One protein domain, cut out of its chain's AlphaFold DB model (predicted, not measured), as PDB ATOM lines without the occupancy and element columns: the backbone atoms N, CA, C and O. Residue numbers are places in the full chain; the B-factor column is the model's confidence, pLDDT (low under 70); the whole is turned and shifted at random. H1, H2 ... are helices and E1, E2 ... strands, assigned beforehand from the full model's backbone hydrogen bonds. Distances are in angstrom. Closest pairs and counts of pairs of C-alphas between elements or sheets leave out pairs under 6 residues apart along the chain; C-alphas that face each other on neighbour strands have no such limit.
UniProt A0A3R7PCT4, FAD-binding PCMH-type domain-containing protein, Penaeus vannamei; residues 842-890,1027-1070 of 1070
ATOM      1  N   ASN A 842     -20.772  26.925   2.605       86.50
ATOM      2  CA  ASN A 842     -21.013  25.520   2.944       86.50
ATOM      3  C   ASN A 842     -20.987  25.352   4.471       86.50
ATOM      4  O   ASN A 842     -19.942  25.074   5.058       86.50
ATOM      5  N   VAL A 843     -22.148  25.520   5.113       90.44
ATOM      6  CA  VAL A 843     -22.289  25.493   6.585       90.44
ATOM      7  C   VAL A 843     -21.810  24.167   7.185       90.44
ATOM      8  O   VAL A 843     -21.171  24.157   8.238       90.44
ATOM      9  N   ALA A 844     -22.026  23.041   6.490       91.69
ATOM     10  CA  ALA A 844     -21.506  21.752   6.942       91.69
ATOM     11  C   ALA A 844     -19.973  21.756   7.049       91.69
ATOM     12  O   ALA A 844     -19.424  21.311   8.055       91.69
ATOM     13  N   LYS A 845     -19.281  22.276   6.028       91.81
ATOM     14  CA  LYS A 845     -17.812  22.326   5.978       91.81
ATOM     15  C   LYS A 845     -17.227  23.315   6.974       91.81
ATOM     16  O   LYS A 845     -16.187  23.043   7.567       91.81
ATOM     17  N   GLU A 846     -17.845  24.484   7.064       92.25
ATOM     18  CA  GLU A 846     -17.241  25.651   7.699       92.25
ATOM     19  C   GLU A 846     -17.579  25.767   9.189       92.25
ATOM     20  O   GLU A 846     -16.740  26.263   9.934       92.25
ATOM     21  N   ASP A 847     -18.740  25.262   9.627       93.62
ATOM     22  CA  ASP A 847     -19.179  25.336  11.029       93.62
ATOM     23  C   ASP A 847     -19.395  23.953  11.646       93.62
ATOM     24  O   ASP A 847     -18.762  23.600  12.644       93.62
ATOM     25  N   ILE A 848     -20.282  23.151  11.049       95.31
ATOM     26  CA  ILE A 848     -20.813  21.948  11.704       95.31
ATOM     27  C   ILE A 848     -19.740  20.876  11.877       95.31
ATOM     28  O   ILE A 848     -19.601  20.332  12.968       95.31
ATOM     29  N   LEU A 849     -18.978  20.548  10.828       95.62
ATOM     30  CA  LEU A 849     -17.924  19.538  10.928       95.62
ATOM     31  C   LEU A 849     -16.795  19.974  11.878       95.62
ATOM     32  O   LEU A 849     -16.447  19.170  12.741       95.62
ATOM     33  N   PRO A 850     -16.246  21.205  11.810       95.50
ATOM     34  CA  PRO A 850     -15.285  21.681  12.806       95.50
ATOM     35  C   PRO A 850     -15.803  21.581  14.246       95.50
ATOM     36  O   PRO A 850     -15.108  21.033  15.105       95.50
ATOM     37  N   MET A 851     -17.040  22.027  14.495       95.62
ATOM     38  CA  MET A 851     -17.684  21.938  15.809       95.62
ATOM     39  C   MET A 851     -17.836  20.479  16.256       95.62
ATOM     40  O   MET A 851     -17.460  20.131  17.372       95.62
ATOM     41  N   LEU A 852     -18.291  19.594  15.367       96.44
ATOM     42  CA  LEU A 852     -18.450  18.165  15.638       96.44
ATOM     43  C   LEU A 852     -17.115  17.485  15.958       96.44
ATOM     44  O   LEU A 852     -17.046  16.661  16.871       96.44
ATOM     45  N   LEU A 853     -16.053  17.809  15.218       95.06
ATOM     46  CA  LEU A 853     -14.716  17.259  15.445       95.06
ATOM     47  C   LEU A 853     -14.163  17.681  16.810       95.06
ATOM     48  O   LEU A 853     -13.537  16.861  17.491       95.06
ATOM     49  N   GLN A 854     -14.416  18.932  17.205       95.69
ATOM     50  CA  GLN A 854     -13.980  19.499  18.475       95.69
ATOM     51  C   GLN A 854     -14.810  18.979  19.657       95.69
ATOM     52  O   GLN A 854     -14.261  18.329  20.546       95.69
ATOM     53  N   GLU A 855     -16.123  19.219  19.670       94.31
ATOM     54  CA  GLU A 855     -17.019  18.854  20.779       94.31
ATOM     55  C   GLU A 855     -17.227  17.337  20.900       94.31
ATOM     56  O   GLU A 855     -17.382  16.796  21.997       94.31
ATOM     57  N   GLY A 856     -17.182  16.623  19.771       94.56
ATOM     58  CA  GLY A 856     -17.245  15.164  19.714       94.56
ATOM     59  C   GLY A 856     -15.923  14.464  20.052       94.56
ATOM     60  O   GLY A 856     -15.887  13.228  20.060       94.56
ATOM     61  N   GLU A 857     -14.845  15.219  20.306       96.31
ATOM     62  CA  GLU A 857     -13.495  14.721  20.626       96.31
ATOM     63  C   GLU A 857     -12.983  13.702  19.589       96.31
ATOM     64  O   GLU A 857     -12.363  12.679  19.910       96.31
ATOM     65  N   VAL A 858     -13.296  13.944  18.316       94.88
ATOM     66  CA  VAL A 858     -13.240  12.910  17.277       94.88
ATOM     67  C   VAL A 858     -11.814  12.422  17.035       94.88
ATOM     68  O   VAL A 858     -11.582  11.216  16.970       94.88
ATOM     69  N   HIS A 859     -10.835  13.326  16.977       93.62
ATOM     70  CA  HIS A 859      -9.435  12.952  16.756       93.62
ATOM     71  C   HIS A 859      -8.868  12.079  17.885       93.62
ATOM     72  O   HIS A 859      -8.196  11.081  17.616       93.62
ATOM     73  N   ALA A 860      -9.188  12.398  19.144       96.19
ATOM     74  CA  ALA A 860      -8.776  11.589  20.289       96.19
ATOM     75  C   ALA A 860      -9.399  10.183  20.229       96.19
ATOM     76  O   ALA A 860      -8.728   9.177  20.478       96.19
ATOM     77  N   ARG A 861     -10.671  10.092  19.823       96.31
ATOM     78  CA  ARG A 861     -11.374   8.815  19.653       96.31
ATOM     79  C   ARG A 861     -10.832   7.992  18.491       96.31
ATOM     80  O   ARG A 861     -10.710   6.782  18.645       96.31
ATOM     81  N   ILE A 862     -10.448   8.610  17.371       94.12
ATOM     82  CA  ILE A 862      -9.778   7.917  16.257       94.12
ATOM     83  C   ILE A 862      -8.492   7.238  16.750       94.12
ATOM     84  O   ILE A 862      -8.296   6.046  16.506       94.12
ATOM     85  N   ALA A 863      -7.655   7.954  17.510       94.88
ATOM     86  CA  ALA A 863      -6.438   7.383  18.090       94.88
ATOM     87  C   ALA A 863      -6.750   6.217  19.051       94.88
ATOM     88  O   ALA A 863      -6.135   5.152  18.964       94.88
ATOM     89  N   ALA A 864      -7.762   6.372  19.912       96.06
ATOM     90  CA  ALA A 864      -8.199   5.318  20.827       96.06
ATOM     91  C   ALA A 864      -8.759   4.081  20.097       96.06
ATOM     92  O   ALA A 864      -8.533   2.948  20.527       96.06
ATOM     93  N   VAL A 865      -9.477   4.275  18.987       95.62
ATOM     94  CA  VAL A 865      -9.979   3.195  18.126       95.62
ATOM     95  C   VAL A 865      -8.824   2.444  17.470       95.62
ATOM     96  O   VAL A 865      -8.838   1.210  17.464       95.62
ATOM     97  N   ALA A 866      -7.817   3.153  16.956       94.44
ATOM     98  CA  ALA A 866      -6.640   2.543  16.345       94.44
ATOM     99  C   ALA A 866      -5.866   1.673  17.349       94.44
ATOM    100  O   ALA A 866      -5.598   0.502  17.059       94.44
ATOM    101  N   GLU A 867      -5.596   2.194  18.550       95.25
ATOM    102  CA  GLU A 867      -4.917   1.429  19.602       95.25
ATOM    103  C   GLU A 867      -5.759   0.223  20.037       95.25
ATOM    104  O   GLU A 867      -5.277  -0.909  20.037       95.25
ATOM    105  N   PHE A 868      -7.061   0.419  20.277       94.06
ATOM    106  CA  PHE A 868      -7.966  -0.680  20.606       94.06
ATOM    107  C   PHE A 868      -7.932  -1.787  19.542       94.06
ATOM    108  O   PHE A 868      -7.859  -2.972  19.871       94.06
ATOM    109  N   ASN A 869      -7.965  -1.422  18.260       94.25
ATOM    110  CA  ASN A 869      -7.938  -2.377  17.158       94.25
ATOM    111  C   ASN A 869      -6.591  -3.098  17.031       94.25
ATOM    112  O   ASN A 869      -6.584  -4.254  16.598       94.25
ATOM    113  N   LYS A 870      -5.477  -2.467  17.414       93.75
ATOM    114  CA  LYS A 870      -4.150  -3.091  17.452       93.75
ATOM    115  C   LYS A 870      -4.065  -4.154  18.548       93.75
ATOM    116  O   LYS A 870      -3.592  -5.259  18.285       93.75
ATOM    117  N   SER A 871      -4.589  -3.868  19.741       91.44
ATOM    118  CA  SER A 871      -4.537  -4.800  20.877       91.44
ATOM    119  C   SER A 871      -5.633  -5.877  20.855       91.44
ATOM    120  O   SER A 871      -5.577  -6.808  21.652       91.44
ATOM    121  N   ASN A 872      -6.636  -5.790  19.970       92.00
ATOM    122  CA  ASN A 872      -7.776  -6.719  19.940       92.00
ATOM    123  C   ASN A 872      -7.960  -7.360  18.556       92.00
ATOM    124  O   ASN A 872      -8.325  -6.696  17.583       92.00
ATOM    125  N   ARG A 873      -7.785  -8.684  18.454       91.75
ATOM    126  CA  ARG A 873      -7.982  -9.434  17.199       91.75
ATOM    127  C   ARG A 873      -9.455  -9.663  16.855       91.75
ATOM    128  O   ARG A 873      -9.811  -9.611  15.676       91.75
ATOM    129  N   TRP A 874     -10.286  -9.924  17.868       90.75
ATOM    130  CA  TRP A 874     -11.655 -10.449  17.716       90.75
ATOM    131  C   TRP A 874     -12.755  -9.488  18.167       90.75
ATOM    132  O   TRP A 874     -13.942  -9.802  18.066       90.75
ATOM    133  N   LYS A 875     -12.372  -8.312  18.660       90.06
ATOM    134  CA  LYS A 875     -13.268  -7.184  18.898       90.06
ATOM    135  C   LYS A 875     -12.672  -5.979  18.194       90.06
ATOM    136  O   LYS A 875     -11.495  -5.694  18.381       90.06
ATOM    137  N   LYS A 876     -13.471  -5.302  17.381       92.38
ATOM    138  CA  LYS A 876     -13.055  -4.109  16.648       92.38
ATOM    139  C   LYS A 876     -13.967  -2.947  16.991       92.38
ATOM    140  O   LYS A 876     -15.120  -3.144  17.382       92.38
ATOM    141  N   ARG A 877     -13.416  -1.747  16.872       93.81
ATOM    142  CA  ARG A 877     -14.155  -0.493  16.865       93.81
ATOM    143  C   ARG A 877     -13.996   0.176  15.514       93.81
ATOM    144  O   ARG A 877     -12.963   0.022  14.867       93.81
ATOM    145  N   GLY A 878     -15.012   0.924  15.125       93.44
ATOM    146  CA  GLY A 878     -14.942   1.839  13.999       93.44
ATOM    147  C   GLY A 878     -15.597   3.153  14.377       93.44
ATOM    148  O   GLY A 878     -16.468   3.189  15.246       93.44
ATOM    149  N   LEU A 879     -15.151   4.213  13.724       94.75
ATOM    150  CA  LEU A 879     -15.688   5.553  13.867       94.75
ATOM    151  C   LEU A 879     -15.871   6.128  12.464       94.75
ATOM    152  O   LEU A 879     -14.993   5.941  11.625       94.75
ATOM    153  N   SER A 880     -16.998   6.786  12.213       94.31
ATOM    154  CA  SER A 880     -17.255   7.488  10.952       94.31
ATOM    155  C   SER A 880     -17.862   8.862  11.219       94.31
ATOM    156  O   SER A 880     -18.622   9.022  12.178       94.31
ATOM    157  N   VAL A 881     -17.497   9.831  10.378       94.88
ATOM    158  CA  VAL A 881     -17.985  11.214  10.394       94.88
ATOM    159  C   VAL A 881     -18.626  11.502   9.045       94.88
ATOM    160  O   VAL A 881     -17.952  11.415   8.017       94.88
ATOM    161  N   LEU A 882     -19.910  11.848   9.061       94.38
ATOM    162  CA  LEU A 882     -20.713  12.078   7.864       94.38
ATOM    163  C   LEU A 882     -21.285  13.500   7.873       94.38
ATOM    164  O   LEU A 882     -21.868  13.893   8.890       94.38
ATOM    165  N   PRO A 883     -21.148  14.270   6.780       94.19
ATOM    166  CA  PRO A 883     -21.911  15.494   6.585       94.19
ATOM    167  C   PRO A 883     -23.335  15.180   6.109       94.19
ATOM    168  O   PRO A 883     -23.610  14.130   5.533       94.19
ATOM    169  N   LEU A 884     -24.236  16.138   6.290       91.94
ATOM    170  CA  LEU A 884     -25.580  16.118   5.733       91.94
ATOM    171  C   LEU A 884     -25.864  17.454   5.055       91.94
ATOM    172  O   LEU A 884     -25.595  18.518   5.613       91.94
ATOM    173  N   TRP A 885     -26.466  17.373   3.876       89.94
ATOM    174  CA  TRP A 885     -27.157  18.479   3.234       89.94
ATOM    175  C   TRP A 885     -28.538  18.003   2.801       89.94
ATOM    176  O   TRP A 885     -28.670  16.939   2.192       89.94
ATOM    177  N   TYR A 886     -29.556  18.790   3.117       87.38
ATOM    178  CA  TYR A 886     -30.934  18.531   2.744       87.38
ATOM    179  C   TYR A 886     -31.567  19.828   2.237       87.38
ATOM    180  O   TYR A 886     -31.824  20.753   3.007       87.38
ATOM    181  N   ALA A 887     -31.795  19.892   0.927       84.06
ATOM    182  CA  ALA A 887     -32.496  20.995   0.281       84.06
ATOM    183  C   ALA A 887     -33.959  21.036   0.735       84.06
ATOM    184  O   ALA A 887     -34.672  20.037   0.616       84.06
ATOM    185  N   PHE A 888     -34.411  22.183   1.239       86.50
ATOM    186  CA  PHE A 888     -35.776  22.364   1.712       86.50
ATOM    187  C   PHE A 888     -36.560  23.303   0.793       86.50
ATOM    188  O   PHE A 888     -36.639  24.515   0.998       86.50
ATOM    189  N   ASP A 889     -37.149  22.704  -0.239       85.19
ATOM    190  CA  ASP A 889     -37.984  23.364  -1.238       85.19
ATOM    191  C   ASP A 889     -39.457  23.022  -1.006       85.19
ATOM    192  O   ASP A 889     -39.827  21.850  -1.014       85.19
ATOM    193  N   TYR A 890     -40.312  24.033  -0.825       88.69
ATOM    194  CA  TYR A 890     -41.746  23.830  -0.604       88.69
ATOM    195  C   TYR A 890     -42.482  23.542  -1.922       88.69
ATOM    196  O   TYR A 890     -42.708  24.473  -2.705       88.69
ATOM    197  N   TYR A1027     -34.772  27.090   1.769       88.19
ATOM    198  CA  TYR A1027     -33.568  27.087   2.594       88.19
ATOM    199  C   TYR A1027     -32.911  25.707   2.579       88.19
ATOM    200  O   TYR A1027     -33.454  24.743   2.040       88.19
ATOM    201  N   ASP A1028     -31.710  25.614   3.133       87.31
ATOM    202  CA  ASP A1028     -30.951  24.372   3.216       87.31
ATOM    203  C   ASP A1028     -30.820  23.953   4.682       87.31
ATOM    204  O   ASP A1028     -30.547  24.779   5.550       87.31
ATOM    205  N   ILE A1029     -31.006  22.663   4.954       90.12
ATOM    206  CA  ILE A1029     -30.750  22.054   6.259       90.12
ATOM    207  C   ILE A1029     -29.398  21.355   6.179       90.12
ATOM    208  O   ILE A1029     -29.164  20.511   5.307       90.12
ATOM    209  N   TRP A1030     -28.510  21.691   7.105       92.12
ATOM    210  CA  TRP A1030     -27.172  21.118   7.186       92.12
ATOM    211  C   TRP A1030     -27.012  20.316   8.467       92.12
ATOM    212  O   TRP A1030     -27.619  20.614   9.492       92.12
ATOM    213  N   GLY A1031     -26.167  19.294   8.426       93.94
ATOM    214  CA  GLY A1031     -25.891  18.491   9.607       93.94
ATOM    215  C   GLY A1031     -24.557  17.773   9.550       93.94
ATOM    216  O   GLY A1031     -23.868  17.751   8.530       93.94
ATOM    217  N   GLY A1032     -24.206  17.175  10.677       95.00
ATOM    218  CA  GLY A1032     -23.028  16.349  10.849       95.00
ATOM    219  C   GLY A1032     -23.294  15.285  11.903       95.00
ATOM    220  O   GLY A1032     -23.898  15.562  12.940       95.00
ATOM    221  N   CYS A1033     -22.842  14.065  11.638       96.12
ATOM    222  CA  CYS A1033     -22.962  12.948  12.564       96.12
ATOM    223  C   CYS A1033     -21.616  12.245  12.721       96.12
ATOM    224  O   CYS A1033     -20.986  11.876  11.732       96.12
ATOM    225  N   CYS A1034     -21.207  12.005  13.965       96.81
ATOM    226  CA  CYS A1034     -20.102  11.119  14.304       96.81
ATOM    227  C   CYS A1034     -20.650   9.896  15.039       96.81
ATOM    228  O   CYS A1034     -21.294  10.031  16.078       96.81
ATOM    229  N   LEU A1035     -20.380   8.694  14.528       96.25
ATOM    230  CA  LEU A1035     -20.815   7.440  15.142       96.25
ATOM    231  C   LEU A1035     -19.610   6.558  15.449       96.25
ATOM    232  O   LEU A1035     -18.830   6.234  14.558       96.25
ATOM    233  N   GLU A1036     -19.496   6.111  16.702       95.31
ATOM    234  CA  GLU A1036     -18.557   5.062  17.110       95.31
ATOM    235  C   GLU A1036     -19.305   3.765  17.409       95.31
ATOM    236  O   GLU A1036     -20.215   3.715  18.245       95.31
ATOM    237  N   TRP A1037     -18.871   2.684  16.770       92.94
ATOM    238  CA  TRP A1037     -19.413   1.348  16.967       92.94
ATOM    239  C   TRP A1037     -18.345   0.400  17.514       92.94
ATOM    240  O   TRP A1037     -17.143   0.597  17.329       92.94
ATOM    241  N   SER A1038     -18.779  -0.669  18.182       90.25
ATOM    242  CA  SER A1038     -17.916  -1.805  18.505       90.25
ATOM    243  C   SER A1038     -18.621  -3.131  18.270       90.25
ATOM    244  O   SER A1038     -19.803  -3.270  18.583       90.25
ATOM    245  N   GLY A1039     -17.895  -4.128  17.785       88.06
ATOM    246  CA  GLY A1039     -18.435  -5.472  17.606       88.06
ATOM    247  C   GLY A1039     -17.378  -6.472  17.172       88.06
ATOM    248  O   GLY A1039     -16.182  -6.262  17.400       88.06
ATOM    249  N   ARG A1040     -17.819  -7.597  16.604       82.31
ATOM    250  CA  ARG A1040     -16.941  -8.720  16.246       82.31
ATOM    251  C   ARG A1040     -17.000  -9.008  14.748       82.31
ATOM    252  O   ARG A1040     -18.100  -9.043  14.204       82.31
ATOM    253  N   PRO A1041     -15.860  -9.304  14.101       69.38
ATOM    254  CA  PRO A1041     -15.829  -9.652  12.679       69.38
ATOM    255  C   PRO A1041     -16.657 -10.893  12.308       69.38
ATOM    256  O   PRO A1041     -17.175 -10.966  11.206       69.38
ATOM    257  N   HIS A1042     -16.824 -11.852  13.227       62.03
ATOM    258  CA  HIS A1042     -17.579 -13.095  13.001       62.03
ATOM    259  C   HIS A1042     -19.093 -12.953  13.291       62.03
ATOM    260  O   HIS A1042     -19.770 -13.927  13.618       62.03
ATOM    261  N   GLY A1043     -19.627 -11.726  13.249       56.81
ATOM    262  CA  GLY A1043     -21.071 -11.477  13.175       56.81
ATOM    263  C   GLY A1043     -21.879 -11.654  14.465       56.81
ATOM    264  O   GLY A1043     -23.080 -11.894  14.390       56.81
ATOM    265  N   SER A1044     -21.270 -11.539  15.650       63.41
ATOM    266  CA  SER A1044     -22.038 -11.420  16.904       63.41
ATOM    267  C   SER A1044     -22.619 -10.008  17.096       63.41
ATOM    268  O   SER A1044     -22.265  -9.093  16.360       63.41
ATOM    269  N   LEU A1045     -23.396  -9.817  18.173       71.56
ATOM    270  CA  LEU A1045     -23.898  -8.523  18.662       71.56
ATOM    271  C   LEU A1045     -22.891  -7.368  18.477       71.56
ATOM    272  O   LEU A1045     -21.720  -7.496  18.845       71.56
ATOM    273  N   SER A1046     -23.363  -6.237  17.957       84.19
ATOM    274  CA  SER A1046     -22.645  -4.962  17.923       84.19
ATOM    275  C   SER A1046     -23.297  -3.957  18.877       84.19
ATOM    276  O   SER A1046     -24.460  -4.092  19.260       84.19
ATOM    277  N   VAL A1047     -22.523  -2.962  19.304       89.25
ATOM    278  CA  VAL A1047     -22.966  -1.897  20.208       89.25
ATOM    279  C   VAL A1047     -22.573  -0.559  19.608       89.25
ATOM    280  O   VAL A1047     -21.397  -0.330  19.310       89.25
ATOM    281  N   ILE A1048     -23.556   0.328  19.474       92.25
ATOM    282  CA  ILE A1048     -23.321   1.754  19.249       92.25
ATOM    283  C   ILE A1048     -22.820   2.330  20.573       92.25
ATOM    284  O   ILE A1048     -23.508   2.237  21.587       92.25
ATOM    285  N   ARG A1049     -21.591   2.855  20.581       92.50
ATOM    286  CA  ARG A1049     -20.941   3.361  21.797       92.50
ATOM    287  C   ARG A1049     -21.263   4.823  22.056       92.50
ATOM    288  O   ARG A1049     -21.483   5.190  23.204       92.50
ATOM    289  N   ARG A1050     -21.232   5.639  21.004       94.81
ATOM    290  CA  ARG A1050     -21.457   7.085  21.065       94.81
ATOM    291  C   ARG A1050     -21.921   7.577  19.700       94.81
ATOM    292  O   ARG A1050     -21.401   7.122  18.679       94.81
ATOM    293  N   VAL A1051     -22.890   8.484  19.720       96.38
ATOM    294  CA  VAL A1051     -23.342   9.256  18.564       96.38
ATOM    295  C   VAL A1051     -23.306  10.719  18.973       96.38
ATOM    296  O   VAL A1051     -23.868  11.065  20.010       96.38
ATOM    297  N   ASP A1052     -22.641  11.544  18.178       96.75
ATOM    298  CA  ASP A1052     -22.647  12.999  18.302       96.75
ATOM    299  C   ASP A1052     -23.320  13.554  17.043       96.75
ATOM    300  O   ASP A1052     -22.939  13.180  15.930       96.75
ATOM    301  N   LEU A1053     -24.345  14.389  17.217       95.81
ATOM    302  CA  LEU A1053     -25.139  14.956  16.130       95.81
ATOM    303  C   LEU A1053     -25.231  16.467  16.305       95.81
ATOM    304  O   LEU A1053     -25.579  16.947  17.382       95.81
ATOM    305  N   ILE A1054     -24.949  17.189  15.225       95.12
ATOM    306  CA  ILE A1054     -25.131  18.635  15.118       95.12
ATOM    307  C   ILE A1054     -25.970  18.882  13.869       95.12
ATOM    308  O   ILE A1054     -25.688  18.330  12.806       95.12
ATOM    309  N   GLU A1055     -27.013  19.690  14.001       92.69
ATOM    310  CA  GLU A1055     -27.928  20.032  12.915       92.69
ATOM    311  C   GLU A1055     -28.196  21.533  12.957       92.69
ATOM    312  O   GLU A1055     -28.571  22.067  14.004       92.69
ATOM    313  N   ASP A1056     -28.031  22.193  11.814       92.00
ATOM    314  CA  ASP A1056     -28.545  23.539  11.610       92.00
ATOM    315  C   ASP A1056     -30.052  23.458  11.389       92.00
ATOM    316  O   ASP A1056     -30.545  22.862  10.430       92.00
ATOM    317  N   CYS A1057     -30.788  24.066  12.307       87.31
ATOM    318  CA  CYS A1057     -32.238  24.118  12.261       87.31
ATOM    319  C   CYS A1057     -32.796  25.527  12.324       87.31
ATOM    320  O   CYS A1057     -33.972  25.717  12.648       87.31
ATOM    321  N   GLY A1058     -31.936  26.507  12.048       88.88
ATOM    322  CA  GLY A1058     -32.234  27.908  12.255       88.88
ATOM    323  C   GLY A1058     -32.748  28.170  13.671       88.88
ATOM    324  O   GLY A1058     -32.246  27.645  14.665       88.88
ATOM    325  N   ARG A1059     -33.788  29.000  13.764       89.69
ATOM    326  CA  ARG A1059     -34.450  29.323  15.030       89.69
ATOM    327  C   ARG A1059     -35.594  28.344  15.273       89.69
ATOM    328  O   ARG A1059     -36.669  28.492  14.697       89.69
ATOM    329  N   SER A1060     -35.362  27.360  16.139       92.00
ATOM    330  CA  SER A1060     -36.382  26.379  16.522       92.00
ATOM    331  C   SER A1060     -37.658  27.058  17.040       92.00
ATOM    332  O   SER A1060     -37.607  27.919  17.916       92.00
ATOM    333  N   MET A1061     -38.820  26.632  16.529       91.50
ATOM    334  CA  MET A1061     -40.127  27.086  17.029       91.50
ATOM    335  C   MET A1061     -40.467  26.488  18.400       91.50
ATOM    336  O   MET A1061     -41.235  27.083  19.152       91.50
ATOM    337  N   SER A1062     -39.946  25.296  18.702       94.00
ATOM    338  CA  SER A1062     -40.255  24.548  19.923       94.00
ATOM    339  C   SER A1062     -39.126  23.547  20.220       94.00
ATOM    340  O   SER A1062     -39.173  22.403  19.751       94.00
ATOM    341  N   PRO A1063     -38.084  23.948  20.973       93.38
ATOM    342  CA  PRO A1063     -36.854  23.163  21.094       93.38
ATOM    343  C   PRO A1063     -37.037  21.747  21.648       93.38
ATOM    344  O   PRO A1063     -36.432  20.808  21.139       93.38
ATOM    345  N   TYR A1064     -37.912  21.539  22.639       91.31
ATOM    346  CA  TYR A1064     -38.191  20.188  23.156       91.31
ATOM    347  C   TYR A1064     -38.834  19.270  22.117       91.31
ATOM    348  O   TYR A1064     -38.544  18.071  22.086       91.31
ATOM    349  N   VAL A1065     -39.681  19.822  21.250       91.56
ATOM    350  CA  VAL A1065     -40.289  19.074  20.150       91.56
ATOM    351  C   VAL A1065     -39.243  18.750  19.085       91.56
ATOM    352  O   VAL A1065     -39.177  17.606  18.636       91.56
ATOM    353  N   ASP A1066     -38.412  19.722  18.709       91.44
ATOM    354  CA  ASP A1066     -37.420  19.570  17.639       91.44
ATOM    355  C   ASP A1066     -36.279  18.628  18.035       91.44
ATOM    356  O   ASP A1066     -35.917  17.747  17.260       91.44
ATOM    357  N   VAL A1067     -35.784  18.710  19.273       90.12
ATOM    358  CA  VAL A1067     -34.810  17.740  19.798       90.12
ATOM    359  C   VAL A1067     -35.413  16.337  19.846       90.12
ATOM    360  O   VAL A1067     -34.756  15.387  19.453       90.12
ATOM    361  N   GLY A1068     -36.677  16.183  20.259       81.44
ATOM    362  CA  GLY A1068     -37.343  14.874  20.284       81.44
ATOM    363  C   GLY A1068     -37.611  14.259  18.901       81.44
ATOM    364  O   GLY A1068     -38.019  13.099  18.817       81.44
ATOM    365  N   ARG A1069     -37.435  15.029  17.818       73.81
ATOM    366  CA  ARG A1069     -37.569  14.579  16.421       73.81
ATOM    367  C   ARG A1069     -36.270  14.023  15.847       73.81
ATOM    368  O   ARG A1069     -36.361  13.316  14.829       73.81
ATOM    369  N   ARG A1070     -35.144  14.382  16.459       57.72
ATOM    370  CA  ARG A1070     -33.768  14.012  16.123       57.72
ATOM    371  C   ARG A1070     -33.347  12.813  16.957       57.72
ATOM    372  O   ARG A1070     -32.648  11.948  16.389       57.72
TER     373      ARG A1070
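Overview. This is residues 842 to 890 and 1027 to 1070 of the 1070 residues of the protein "FAD-binding PCMH-type domain-containing protein" of Penaeus vannamei (UniProt A0A3R7PCT4). A long, twisted antiparallel sheet, E1 E2 E3, has H1 and H2 over one face, making two layers; short H3 lies off the sheet. The printed part has 93 residues, ordered H1 H2 E1 E2 E3 H3, class mixed. It is loose, radius of gyration of the C-alphas 16.2 A, spanning 50 by 26 by 23 A.

Arrangement. Look at H1, residues 843 to 855: its height over the sheet is 8.3 A. H2, residues 858 to 871, is on the same face; C-alphas 853 and 859, their closest, are 6.9 A apart, close but not clearly touching. E1, residues 876 to 888, and E2, residues 1027 to 1039, have N 882 and O 1033 at 2.9 A. E2 and E3, residues 1047 to 1055, form a hairpin, with N 1034 and O 1052 at 2.9 A. H3, residues 1063 to 1067, is not on the sheet. O i to N i+4 pairs are within hydrogen-bond range throughout H2 and H3, 6 of 9 in H1.

Along the chain. Find C-alpha 843 at (-22.289, 25.493, 6.585); H2 spans 20.1 A, E1 37.9 A, E2 38.9 A. H3 ends at (-34.810, 17.740, 19.798).

Size, cuts and confidence. Across the cut, C-alphas 890 and 1027 are 9.4 A apart. Residues 1041 to 1044 and 1070 have pLDDT under 70.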